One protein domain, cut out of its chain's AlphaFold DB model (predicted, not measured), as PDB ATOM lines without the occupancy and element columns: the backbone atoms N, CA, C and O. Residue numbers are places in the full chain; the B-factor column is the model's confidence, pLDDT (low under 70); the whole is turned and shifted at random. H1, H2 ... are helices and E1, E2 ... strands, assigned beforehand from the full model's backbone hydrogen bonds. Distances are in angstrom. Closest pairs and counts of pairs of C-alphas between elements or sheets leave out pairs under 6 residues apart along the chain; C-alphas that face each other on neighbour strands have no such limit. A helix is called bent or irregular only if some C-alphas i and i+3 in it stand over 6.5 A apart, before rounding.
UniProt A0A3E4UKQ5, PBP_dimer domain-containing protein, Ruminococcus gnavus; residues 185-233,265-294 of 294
ATOM      1  N   GLU A 185     145.019  90.554 136.793       83.81
ATOM      2  CA  GLU A 185     143.948  89.884 137.524       83.81
ATOM      3  C   GLU A 185     142.759  90.825 137.777       83.81
ATOM      4  O   GLU A 185     142.909  92.031 137.961       83.81
ATOM      5  N   GLY A 186     141.549  90.261 137.801       82.38
ATOM      6  CA  GLY A 186     140.310  91.016 138.028       82.38
ATOM      7  C   GLY A 186     139.569  91.449 136.762       82.38
ATOM      8  O   GLY A 186     138.433  91.907 136.877       82.38
ATOM      9  N   GLY A 187     140.154  91.235 135.580       86.75
ATOM     10  CA  GLY A 187     139.490  91.434 134.289       86.75
ATOM     11  C   GLY A 187     138.944  92.852 134.105       86.75
ATOM     12  O   GLY A 187     139.548  93.835 134.543       86.75
ATOM     13  N   GLU A 188     137.778  92.961 133.471       90.19
ATOM     14  CA  GLU A 188     137.143  94.242 133.141       90.19
ATOM     15  C   GLU A 188     136.900  95.115 134.379       90.19
ATOM     16  O   GLU A 188     137.155  96.321 134.330       90.19
ATOM     17  N   ALA A 189     136.539  94.501 135.513       93.56
ATOM     18  CA  ALA A 189     136.255  95.197 136.767       93.56
ATOM     19  C   ALA A 189     137.448  95.999 137.317       93.56
ATOM     20  O   ALA A 189     137.253  97.004 138.008       93.56
ATOM     21  N   CYS A 190     138.676  95.570 137.015       94.50
ATOM     22  CA  CYS A 190     139.905  96.222 137.471       94.50
ATOM     23  C   CYS A 190     140.667  96.938 136.345       94.50
ATOM     24  O   CYS A 190     141.563  97.728 136.642       94.50
ATOM     25  N   SER A 191     140.295  96.715 135.080       92.25
ATOM     26  CA  SER A 191     141.010  97.199 133.888       92.25
ATOM     27  C   SER A 191     141.325  98.698 133.916       92.25
ATOM     28  O   SER A 191     142.469  99.094 133.731       92.25
ATOM     29  N   SER A 192     140.335  99.542 134.212       92.06
ATOM     30  CA  SER A 192     140.500 101.003 134.215       92.06
ATOM     31  C   SER A 192     141.322 101.515 135.402       92.06
ATOM     32  O   SER A 192     141.938 102.573 135.319       92.06
ATOM     33  N   ILE A 193     141.323 100.773 136.514       94.56
ATOM     34  CA  ILE A 193     142.078 101.116 137.724       94.56
ATOM     35  C   ILE A 193     143.544 100.743 137.533       94.56
ATOM     36  O   ILE A 193     144.427 101.576 137.722       94.56
ATOM     37  N   LEU A 194     143.805  99.487 137.172       95.00
ATOM     38  CA  LEU A 194     145.164  98.989 136.980       95.00
ATOM     39  C   LEU A 194     145.803  99.633 135.751       95.00
ATOM     40  O   LEU A 194     146.949 100.069 135.816       95.00
ATOM     41  N   GLY A 195     145.036  99.772 134.672       94.56
ATOM     42  CA  GLY A 195     145.547 100.154 133.368       94.56
ATOM     43  C   GLY A 195     146.350  99.026 132.734       94.56
ATOM     44  O   GLY A 195     146.160  97.852 133.049       94.56
ATOM     45  N   TYR A 196     147.241  99.388 131.816       92.44
ATOM     46  CA  TYR A 196     148.083  98.430 131.108       92.44
ATOM     47  C   TYR A 196     149.469  98.996 130.792       92.44
ATOM     48  O   TYR A 196     149.695 100.206 130.852       92.44
ATOM     49  N   THR A 197     150.395  98.113 130.432       92.44
ATOM     50  CA  THR A 197     151.740  98.432 129.943       92.44
ATOM     51  C   THR A 197     151.840  98.219 128.436       92.44
ATOM     52  O   THR A 197     151.159  97.355 127.888       92.44
ATOM     53  N   GLY A 198     152.733  98.937 127.764       87.00
ATOM     54  CA  GLY A 198     153.025  98.728 126.346       87.00
ATOM     55  C   GLY A 198     154.343  99.367 125.923       87.00
ATOM     56  O   GLY A 198     154.943 100.122 126.688       87.00
ATOM     57  N   THR A 199     154.787  99.079 124.699       84.44
ATOM     58  CA  THR A 199     156.006  99.672 124.125       84.44
ATOM     59  C   THR A 199     155.904 101.191 124.104       84.44
ATOM     60  O   THR A 199     154.889 101.743 123.668       84.44
ATOM     61  N   ILE A 200     156.936 101.874 124.590       86.38
ATOM     62  CA  ILE A 200     156.999 103.335 124.605       86.38
ATOM     63  C   ILE A 200     156.958 103.904 123.180       86.38
ATOM     64  O   ILE A 200     157.589 103.380 122.263       86.38
ATOM     65  N   SER A 201     156.195 104.976 122.976       80.12
ATOM     66  CA  SER A 201     156.175 105.699 121.707       80.12
ATOM     67  C   SER A 201     157.391 106.619 121.589       80.12
ATOM     68  O   SER A 201     158.047 106.964 122.577       80.12
ATOM     69  N   SER A 202     157.701 107.057 120.368       77.25
ATOM     70  CA  SER A 202     158.790 108.017 120.150       77.25
ATOM     71  C   SER A 202     158.523 109.361 120.837       77.25
ATOM     72  O   SER A 202     159.457 110.034 121.274       77.25
ATOM     73  N   GLU A 203     157.257 109.754 120.938       79.62
ATOM     74  CA  GLU A 203     156.787 110.961 121.616       79.62
ATOM     75  C   GLU A 203     156.954 110.821 123.131       79.62
ATOM     76  O   GLU A 203     157.630 111.646 123.744       79.62
ATOM     77  N   GLU A 204     156.454 109.732 123.725       85.12
ATOM     78  CA  GLU A 204     156.588 109.468 125.165       85.12
ATOM     79  C   GLU A 204     158.055 109.370 125.600       85.12
ATOM     80  O   GLU A 204     158.419 109.856 126.672       85.12
ATOM     81  N   LEU A 205     158.915 108.755 124.778       87.00
ATOM     82  CA  LEU A 205     160.347 108.651 125.059       87.00
ATOM     83  C   LEU A 205     161.005 110.038 125.121       87.00
ATOM     84  O   LEU A 205     161.808 110.300 126.020       87.00
ATOM     85  N   LYS A 206     160.632 110.939 124.202       85.06
ATOM     86  CA  LYS A 206     161.101 112.333 124.196       85.06
ATOM     87  C   LYS A 206     160.577 113.114 125.398       85.06
ATOM     88  O   LYS A 206     161.346 113.850 126.009       85.06
ATOM     89  N   GLU A 207     159.301 112.955 125.741       88.56
ATOM     90  CA  GLU A 207     158.668 113.653 126.866       88.56
ATOM     91  C   GLU A 207     159.244 113.224 128.216       88.56
ATOM     92  O   GLU A 207     159.557 114.066 129.060       88.56
ATOM     93  N   ARG A 208     159.421 111.914 128.416       87.44
ATOM     94  CA  ARG A 208     159.974 111.360 129.658       87.44
ATOM     95  C   ARG A 208     161.444 111.723 129.834       87.44
ATOM     96  O   ARG A 208     161.871 111.898 130.974       87.44
ATOM     97  N   ASN A 209     162.198 111.824 128.734       85.50
ATOM     98  CA  ASN A 209     163.620 112.186 128.708       85.50
ATOM     99  C   ASN A 209     164.454 111.451 129.785       85.50
ATOM    100  O   ASN A 209     165.372 112.010 130.388       85.50
ATOM    101  N   ASP A 210     164.102 110.191 130.070       85.00
ATOM    102  CA  ASP A 210     164.816 109.351 131.028       85.00
ATOM    103  C   ASP A 210     165.827 108.505 130.265       85.00
ATOM    104  O   ASP A 210     165.464 107.610 129.508       85.00
ATOM    105  N   SER A 211     167.111 108.754 130.518       83.44
ATOM    106  CA  SER A 211     168.235 107.990 129.956       83.44
ATOM    107  C   SER A 211     168.189 106.475 130.210       83.44
ATOM    108  O   SER A 211     168.972 105.738 129.613       83.44
ATOM    109  N   LYS A 212     167.327 106.006 131.121       84.19
ATOM    110  CA  LYS A 212     167.101 104.577 131.377       84.19
ATOM    111  C   LYS A 212     166.116 103.939 130.400       84.19
ATOM    112  O   LYS A 212     166.069 102.718 130.336       84.19
ATOM    113  N   LEU A 213     165.325 104.737 129.690       86.81
ATOM    114  CA  LEU A 213     164.349 104.250 128.727       86.81
ATOM    115  C   LEU A 213     164.954 104.252 127.325       86.81
ATOM    116  O   LEU A 213     165.734 105.126 126.947       86.81
ATOM    117  N   THR A 214     164.567 103.256 126.546       85.19
ATOM    118  CA  THR A 214     164.897 103.120 125.127       85.19
ATOM    119  C   THR A 214     163.604 102.965 124.342       85.19
ATOM    120  O   THR A 214     162.555 102.727 124.929       85.19
ATOM    121  N   ILE A 215     163.661 103.038 123.012       77.06
ATOM    122  CA  ILE A 215     162.472 102.832 122.170       77.06
ATOM    123  C   ILE A 215     161.852 101.429 122.324       77.06
ATOM    124  O   ILE A 215     160.682 101.233 122.025       77.06
ATOM    125  N   ASN A 216     162.616 100.471 122.856       77.62
ATOM    126  CA  ASN A 216     162.161  99.107 123.120       77.62
ATOM    127  C   ASN A 216     161.621  98.922 124.548       77.62
ATOM    128  O   ASN A 216     161.239  97.815 124.921       77.62
ATOM    129  N   SER A 217     161.620  99.971 125.377       84.94
ATOM    130  CA  SER A 217     161.149  99.873 126.758       84.94
ATOM    131  C   SER A 217     159.631  99.701 126.810       84.94
ATOM    132  O   SER A 217     158.880 100.427 126.161       84.94
ATOM    133  N   ILE A 218     159.181  98.759 127.637       87.69
ATOM    134  CA  ILE A 218     157.779  98.635 128.040       87.69
ATOM    135  C   ILE A 218     157.548  99.590 129.214       87.69
ATOM    136  O   ILE A 218     158.339  99.598 130.159       87.69
ATOM    137  N   VAL A 219     156.488 100.395 129.128       92.56
ATOM    138  CA  VAL A 219     156.095 101.389 130.140       92.56
ATOM    139  C   VAL A 219     154.596 101.317 130.418       92.56
ATOM    140  O   VAL A 219     153.815 100.897 129.560       92.56
ATOM    141  N   GLY A 220     154.178 101.765 131.597       94.38
ATOM    142  CA  GLY A 220     152.776 101.978 131.936       94.38
ATOM    143  C   GLY A 220     152.116 103.024 131.033       94.38
ATOM    144  O   GLY A 220     152.600 104.152 130.902       94.38
ATOM    145  N   LYS A 221     150.997 102.638 130.413       93.56
ATOM    146  CA  LYS A 221     150.232 103.430 129.434       93.56
ATOM    147  C   LYS A 221     148.983 104.072 130.010       93.56
ATOM    148  O   LYS A 221     148.534 105.096 129.508       93.56
ATOM    149  N   SER A 222     148.403 103.464 131.038       95.06
ATOM    150  CA  SER A 222     147.227 103.993 131.725       95.06
ATOM    151  C   SER A 222     147.162 103.519 133.176       95.06
ATOM    152  O   SER A 222     147.965 102.683 133.598       95.06
ATOM    153  N   GLY A 223     146.201 104.055 133.935       95.62
ATOM    154  CA  GLY A 223     145.874 103.602 135.286       95.62
ATOM    155  C   GLY A 223     147.047 103.669 136.267       95.62
ATOM    156  O   GLY A 223     147.916 104.543 136.182       95.62
ATOM    157  N   MET A 224     147.061 102.730 137.211       96.00
ATOM    158  CA  MET A 224     148.135 102.591 138.194       96.00
ATOM    159  C   MET A 224     149.469 102.191 137.562       96.00
ATOM    160  O   MET A 224     150.499 102.628 138.069       96.00
ATOM    161  N   GLU A 225     149.475 101.433 136.459       95.69
ATOM    162  CA  GLU A 225     150.713 101.099 135.739       95.69
ATOM    163  C   GLU A 225     151.434 102.370 135.272       95.69
ATOM    164  O   GLU A 225     152.625 102.524 135.516       95.69
ATOM    165  N   GLN A 226     150.721 103.325 134.664       95.25
ATOM    166  CA  GLN A 226     151.314 104.607 134.256       95.25
ATOM    167  C   GLN A 226     151.658 105.495 135.455       95.25
ATOM    168  O   GLN A 226     152.727 106.105 135.489       95.25
ATOM    169  N   TYR A 227     150.757 105.585 136.436       95.50
ATOM    170  CA  TYR A 227     150.941 106.468 137.589       95.50
ATOM    171  C   TYR A 227     152.136 106.051 138.459       95.50
ATOM    172  O   TYR A 227     152.886 106.900 138.943       95.50
ATOM    173  N   LEU A 228     152.332 104.744 138.639       95.88
ATOM    174  CA  LEU A 228     153.396 104.164 139.459       95.88
ATOM    175  C   LEU A 228     154.597 103.703 138.626       95.88
ATOM    176  O   LEU A 228     155.512 103.091 139.175       95.88
ATOM    177  N   ASP A 229     154.643 104.023 137.333       93.44
ATOM    178  CA  ASP A 229     155.658 103.518 136.407       93.44
ATOM    179  C   ASP A 229     157.083 103.774 136.919       93.44
ATOM    180  O   ASP A 229     157.919 102.887 136.905       93.44
ATOM    181  N   GLN A 230     157.365 104.935 137.517       90.38
ATOM    182  CA  GLN A 230     158.702 105.232 138.058       90.38
ATOM    183  C   GLN A 230     159.156 104.307 139.201       90.38
ATOM    184  O   GLN A 230     160.361 104.161 139.419       90.38
ATOM    185  N   VAL A 231     158.223 103.734 139.968       92.75
ATOM    186  CA  VAL A 231     158.540 102.798 141.062       92.75
ATOM    187  C   VAL A 231     158.430 101.340 140.623       92.75
ATOM    188  O   VAL A 231     159.167 100.502 141.148       92.75
ATOM    189  N   LEU A 232     157.544 101.057 139.667       93.25
ATOM    190  CA  LEU A 232     157.346  99.742 139.060       93.25
ATOM    191  C   LEU A 232     158.445  99.405 138.050       93.25
ATOM    192  O   LEU A 232     158.813  98.239 137.920       93.25
ATOM    193  N   GLN A 233     159.002 100.410 137.373       88.50
ATOM    194  CA  GLN A 233     160.089 100.222 136.429       88.50
ATOM    195  C   GLN A 233     161.330  99.754 137.188       88.50
ATOM    196  O   GLN A 233     161.823 100.397 138.122       88.50
ATOM    197  N   VAL A 265     154.106  97.089 144.764       93.88
ATOM    198  CA  VAL A 265     153.165  98.099 145.251       93.88
ATOM    199  C   VAL A 265     151.921  97.411 145.790       93.88
ATOM    200  O   VAL A 265     151.411  96.463 145.199       93.88
ATOM    201  N   TYR A 266     151.425  97.907 146.919       94.31
ATOM    202  CA  TYR A 266     150.210  97.412 147.555       94.31
ATOM    203  C   TYR A 266     149.150  98.500 147.451       94.31
ATOM    204  O   TYR A 266     149.343  99.611 147.947       94.31
ATOM    205  N   LEU A 267     148.043  98.191 146.780       93.44
ATOM    206  CA  LEU A 267     146.916  99.108 146.653       93.44
ATOM    207  C   LEU A 267     145.974  98.943 147.847       93.44
ATOM    208  O   LEU A 267     145.818  97.852 148.386       93.44
ATOM    209  N   SER A 268     145.286 100.018 148.220       95.56
ATOM    210  CA  SER A 268     144.228  99.983 149.240       95.56
ATOM    211  C   SER A 268     142.896  99.427 148.713       95.56
ATOM    212  O   SER A 268     141.869  99.577 149.369       95.56
ATOM    213  N   ILE A 269     142.886  98.880 147.497       92.75
ATOM    214  CA  ILE A 269     141.686  98.441 146.789       92.75
ATOM    215  C   ILE A 269     141.413  96.986 147.146       92.75
ATOM    216  O   ILE A 269     142.251  96.117 146.920       92.75
ATOM    217  N   ASP A 270     140.217  96.731 147.664       95.06
ATOM    218  CA  ASP A 270     139.709  95.381 147.869       95.06
ATOM    219  C   ASP A 270     139.138  94.839 146.550       95.06
ATOM    220  O   ASP A 270     138.191  95.395 145.984       95.06
ATOM    221  N   VAL A 271     139.739  93.763 146.036       93.25
ATOM    222  CA  VAL A 271     139.393  93.194 144.726       93.25
ATOM    223  C   VAL A 271     137.996  92.570 144.698       93.25
ATOM    224  O   VAL A 271     137.320  92.627 143.670       93.25
ATOM    225  N   GLU A 272     137.526  91.997 145.807       94.56
ATOM    226  CA  GLU A 272     136.190  91.398 145.867       94.56
ATOM    227  C   GLU A 272     135.113  92.480 145.900       94.56
ATOM    228  O   GLU A 272     134.098  92.374 145.203       94.56
ATOM    229  N   LEU A 273     135.346  93.543 146.674       95.88
ATOM    230  CA  LEU A 273     134.455  94.699 146.713       95.88
ATOM    231  C   LEU A 273     134.389  95.391 145.349       95.88
ATOM    232  O   LEU A 273     133.296  95.746 144.898       95.88
ATOM    233  N   GLN A 274     135.531  95.546 144.673       96.19
ATOM    234  CA  GLN A 274     135.589  96.143 143.341       96.19
ATOM    235  C   GLN A 274     134.773  95.332 142.327       96.19
ATOM    236  O   GLN A 274     133.952  95.907 141.613       96.19
ATOM    237  N   LYS A 275     134.934  94.001 142.303       95.50
ATOM    238  CA  LYS A 275     134.166  93.112 141.412       95.50
ATOM    239  C   LYS A 275     132.660  93.207 141.660       95.50
ATOM    240  O   LYS A 275     131.907  93.452 140.725       95.50
ATOM    241  N   LYS A 276     132.224  93.135 142.924       96.12
ATOM    242  CA  LYS A 276     130.800  93.282 143.283       96.12
ATOM    243  C   LYS A 276     130.234  94.646 142.896       96.12
ATOM    244  O   LYS A 276     129.081  94.747 142.483       96.12
ATOM    245  N   THR A 277     131.035  95.700 143.041       95.94
ATOM    246  CA  THR A 277     130.633  97.058 142.649       95.94
ATOM    247  C   THR A 277     130.474  97.161 141.134       95.94
ATOM    248  O   THR A 277     129.493  97.737 140.667       95.94
ATOM    249  N   TYR A 278     131.398  96.566 140.374       96.00
ATOM    250  CA  TYR A 278     131.326  96.500 138.917       96.00
ATOM    251  C   TYR A 278     130.073  95.750 138.442       96.00
ATOM    252  O   TYR A 278     129.291  96.313 137.682       96.00
ATOM    253  N   GLU A 279     129.817  94.549 138.970       95.62
ATOM    254  CA  GLU A 279     128.623  93.746 138.647       95.62
ATOM    255  C   GLU A 279     127.315  94.499 138.958       95.62
ATOM    256  O   GLU A 279     126.362  94.489 138.175       95.62
ATOM    257  N   ALA A 280     127.254  95.191 140.104       96.50
ATOM    258  CA  ALA A 280     126.084  95.980 140.481       96.50
ATOM    259  C   ALA A 280     125.843  97.156 139.520       96.50
ATOM    260  O   ALA A 280     124.691  97.460 139.189       96.50
ATOM    261  N   LEU A 281     126.916  97.812 139.069       95.69
ATOM    262  CA  LEU A 281     126.844  98.905 138.106       95.69
ATOM    263  C   LEU A 281     126.431  98.406 136.718       95.69
ATOM    264  O   LEU A 281     125.525  98.987 136.120       95.69
ATOM    265  N   GLU A 282     127.045  97.326 136.234       94.94
ATOM    266  CA  GLU A 282     126.726  96.693 134.949       94.94
ATOM    267  C   GLU A 282     125.238  96.342 134.873       94.94
ATOM    268  O   GLU A 282     124.535  96.768 133.950       94.94
ATOM    269  N   LYS A 283     124.722  95.675 135.911       95.62
ATOM    270  CA  LYS A 283     123.297  95.358 136.022       95.62
ATOM    271  C   LYS A 283     122.426  96.612 135.952       95.62
ATOM    272  O   LYS A 283     121.406  96.622 135.267       95.62
ATOM    273  N   LYS A 284     122.820  97.686 136.643       95.44
ATOM    274  CA  LYS A 284     122.026  98.917 136.665       95.44
ATOM    275  C   LYS A 284     122.001  99.620 135.307       95.44
ATOM    276  O   LYS A 284     120.966 100.178 134.945       95.44
ATOM    277  N   ILE A 285     123.109  99.593 134.569       94.12
ATOM    278  CA  ILE A 285     123.183 100.127 133.204       94.12
ATOM    279  C   ILE A 285     122.285  99.307 132.275       94.12
ATOM    280  O   ILE A 285     121.499  99.893 131.532       94.12
ATOM    281  N   ALA A 286     122.341  97.976 132.362       92.94
ATOM    282  CA  ALA A 286     121.478  97.095 131.579       92.94
ATOM    283  C   ALA A 286     119.986  97.379 131.835       92.94
ATOM    284  O   ALA A 286     119.226  97.543 130.882       92.94
ATOM    285  N   ASP A 287     119.582  97.538 133.101       93.81
ATOM    286  CA  ASP A 287     118.200  97.878 133.467       93.81
ATOM    287  C   ASP A 287     117.743  99.212 132.843       93.81
ATOM    288  O   ASP A 287     116.617  99.313 132.354       93.81
ATOM    289  N   ILE A 288     118.602 100.242 132.850       93.50
ATOM    290  CA  ILE A 288     118.293 101.555 132.253       93.50
ATOM    291  C   ILE A 288     118.152 101.444 130.736       93.50
ATOM    292  O   ILE A 288     117.237 102.033 130.166       93.50
ATOM    293  N   LEU A 289     119.043 100.693 130.083       91.94
ATOM    294  CA  LEU A 289     118.989 100.498 128.638       91.94
ATOM    295  C   LEU A 289     117.683  99.813 128.241       91.94
ATOM    296  O   LEU A 289     116.988 100.336 127.376       91.94
ATOM    297  N   VAL A 290     117.292  98.733 128.923       90.25
ATOM    298  CA  VAL A 290     116.006  98.055 128.677       90.25
ATOM    299  C   VAL A 290     114.828  99.021 128.844       90.25
ATOM    300  O   VAL A 290     113.986  99.097 127.960       90.25
ATOM    301  N   GLN A 291     114.813  99.830 129.908       82.62
ATOM    302  CA  GLN A 291     113.754 100.827 130.140       82.62
ATOM    303  C   GLN A 291     113.722 101.965 129.114       82.62
ATOM    304  O   GLN A 291     112.706 102.636 128.993       82.62
ATOM    305  N   SER A 292     114.825 102.229 128.411       73.94
ATOM    306  CA  SER A 292     114.890 103.277 127.384       73.94
ATOM    307  C   SER A 292     114.390 102.831 126.005       73.94
ATOM    308  O   SER A 292     114.240 103.673 125.119       73.94
ATOM    309  N   PHE A 293     114.146 101.527 125.823       66.75
ATOM    310  CA  PHE A 293     113.613 100.937 124.590       66.75
ATOM    311  C   PHE A 293     112.115 100.582 124.669       66.75
ATOM    312  O   PHE A 293     111.563 100.153 123.654       66.75
ATOM    313  N   ASP A 294     111.474 100.803 125.823       49.81
ATOM    314  CA  ASP A 294     110.021 100.713 126.053       49.81
ATOM    315  C   ASP A 294     109.383 102.115 126.135       49.81
ATOM    316  O   ASP A 294     108.239 102.280 125.646       49.81
TER     317      ASP A 294
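Overview. This is residues 185 to 233 and 265 to 294 of the 294 residues of the protein "PBP_dimer domain-containing protein" of Ruminococcus gnavus (UniProt A0A3E4UKQ5). A short two-stranded ribbon, E1 and E2, with small helices round it makes a slender body, and the long helix H5 runs away from one end, with residues 283 to 294 sticking out. H1 and H3 pack on each other between the ribbon and H5, while H2 lies toward the opposite end. The 79 printed residues hold five named helices and two strands, in the order H1 E1 H2 E2 H3 H4 H5, mostly helix, with an antiparallel sheet. The whole is only just extended, close to loose, with a radius of gyration of the C-alphas of 17.7 A, and flat, spanning 57 by 30 by 15 A.

Arrangement. E1, residues 197 to 199, and E2, residues 218 to 220, are antiparallel at 139 degrees; N 198 and O 219 are within hydrogen-bond range at 2.9 A. The closest C-alphas of E2 and H3, residues 223 to 227, are Gly 220 and Gln 226, 3.8 A apart. H1, residues 188 to 194, touches H3, closest at the C-alphas of Leu 194 and Met 224, 4.8 A. H5, residues 271 to 292, touches H1 with residues 271 to 279 alone, closest at the C-alphas of Ala 189 and Lys 275, 5.5 A, at a steep tilt of 59 degrees, opposite ways. H4, residues 229 to 232, is close to H3 but not clearly touching, the closest C-alphas, Glu 225 and Leu 232, being 7.5 A apart. H2, residues 202 to 208, touches no helix. In H2, H3 and H5 every O i to N i+4 pair is within hydrogen-bond range; in H1 1 of 3 is, beside 2 of 4 O i to N i+3 pairs, and H4 is too short for an i+4 pair.

Along the chain. H1 begins at C-alpha 188, (137.143, 94.242, 133.141), and is irregular, C-alphas 189 and 192 being 7.6 A apart. H1 and H2 each measure 10.1 A, and H5 31.7 A, ending at C-alpha 292, (114.890, 103.277, 127.384).

Size, cuts and confidence. The C-alphas of Ser 211 and Asp 294, the two farthest apart, are 58.8 A apart. Residues 234 to 264 are cut out, with 11.4 A from C-alpha 233 to C-alpha 265, and of the links printed whole, none is long. Residues 293 to 294 are under 70 in pLDDT.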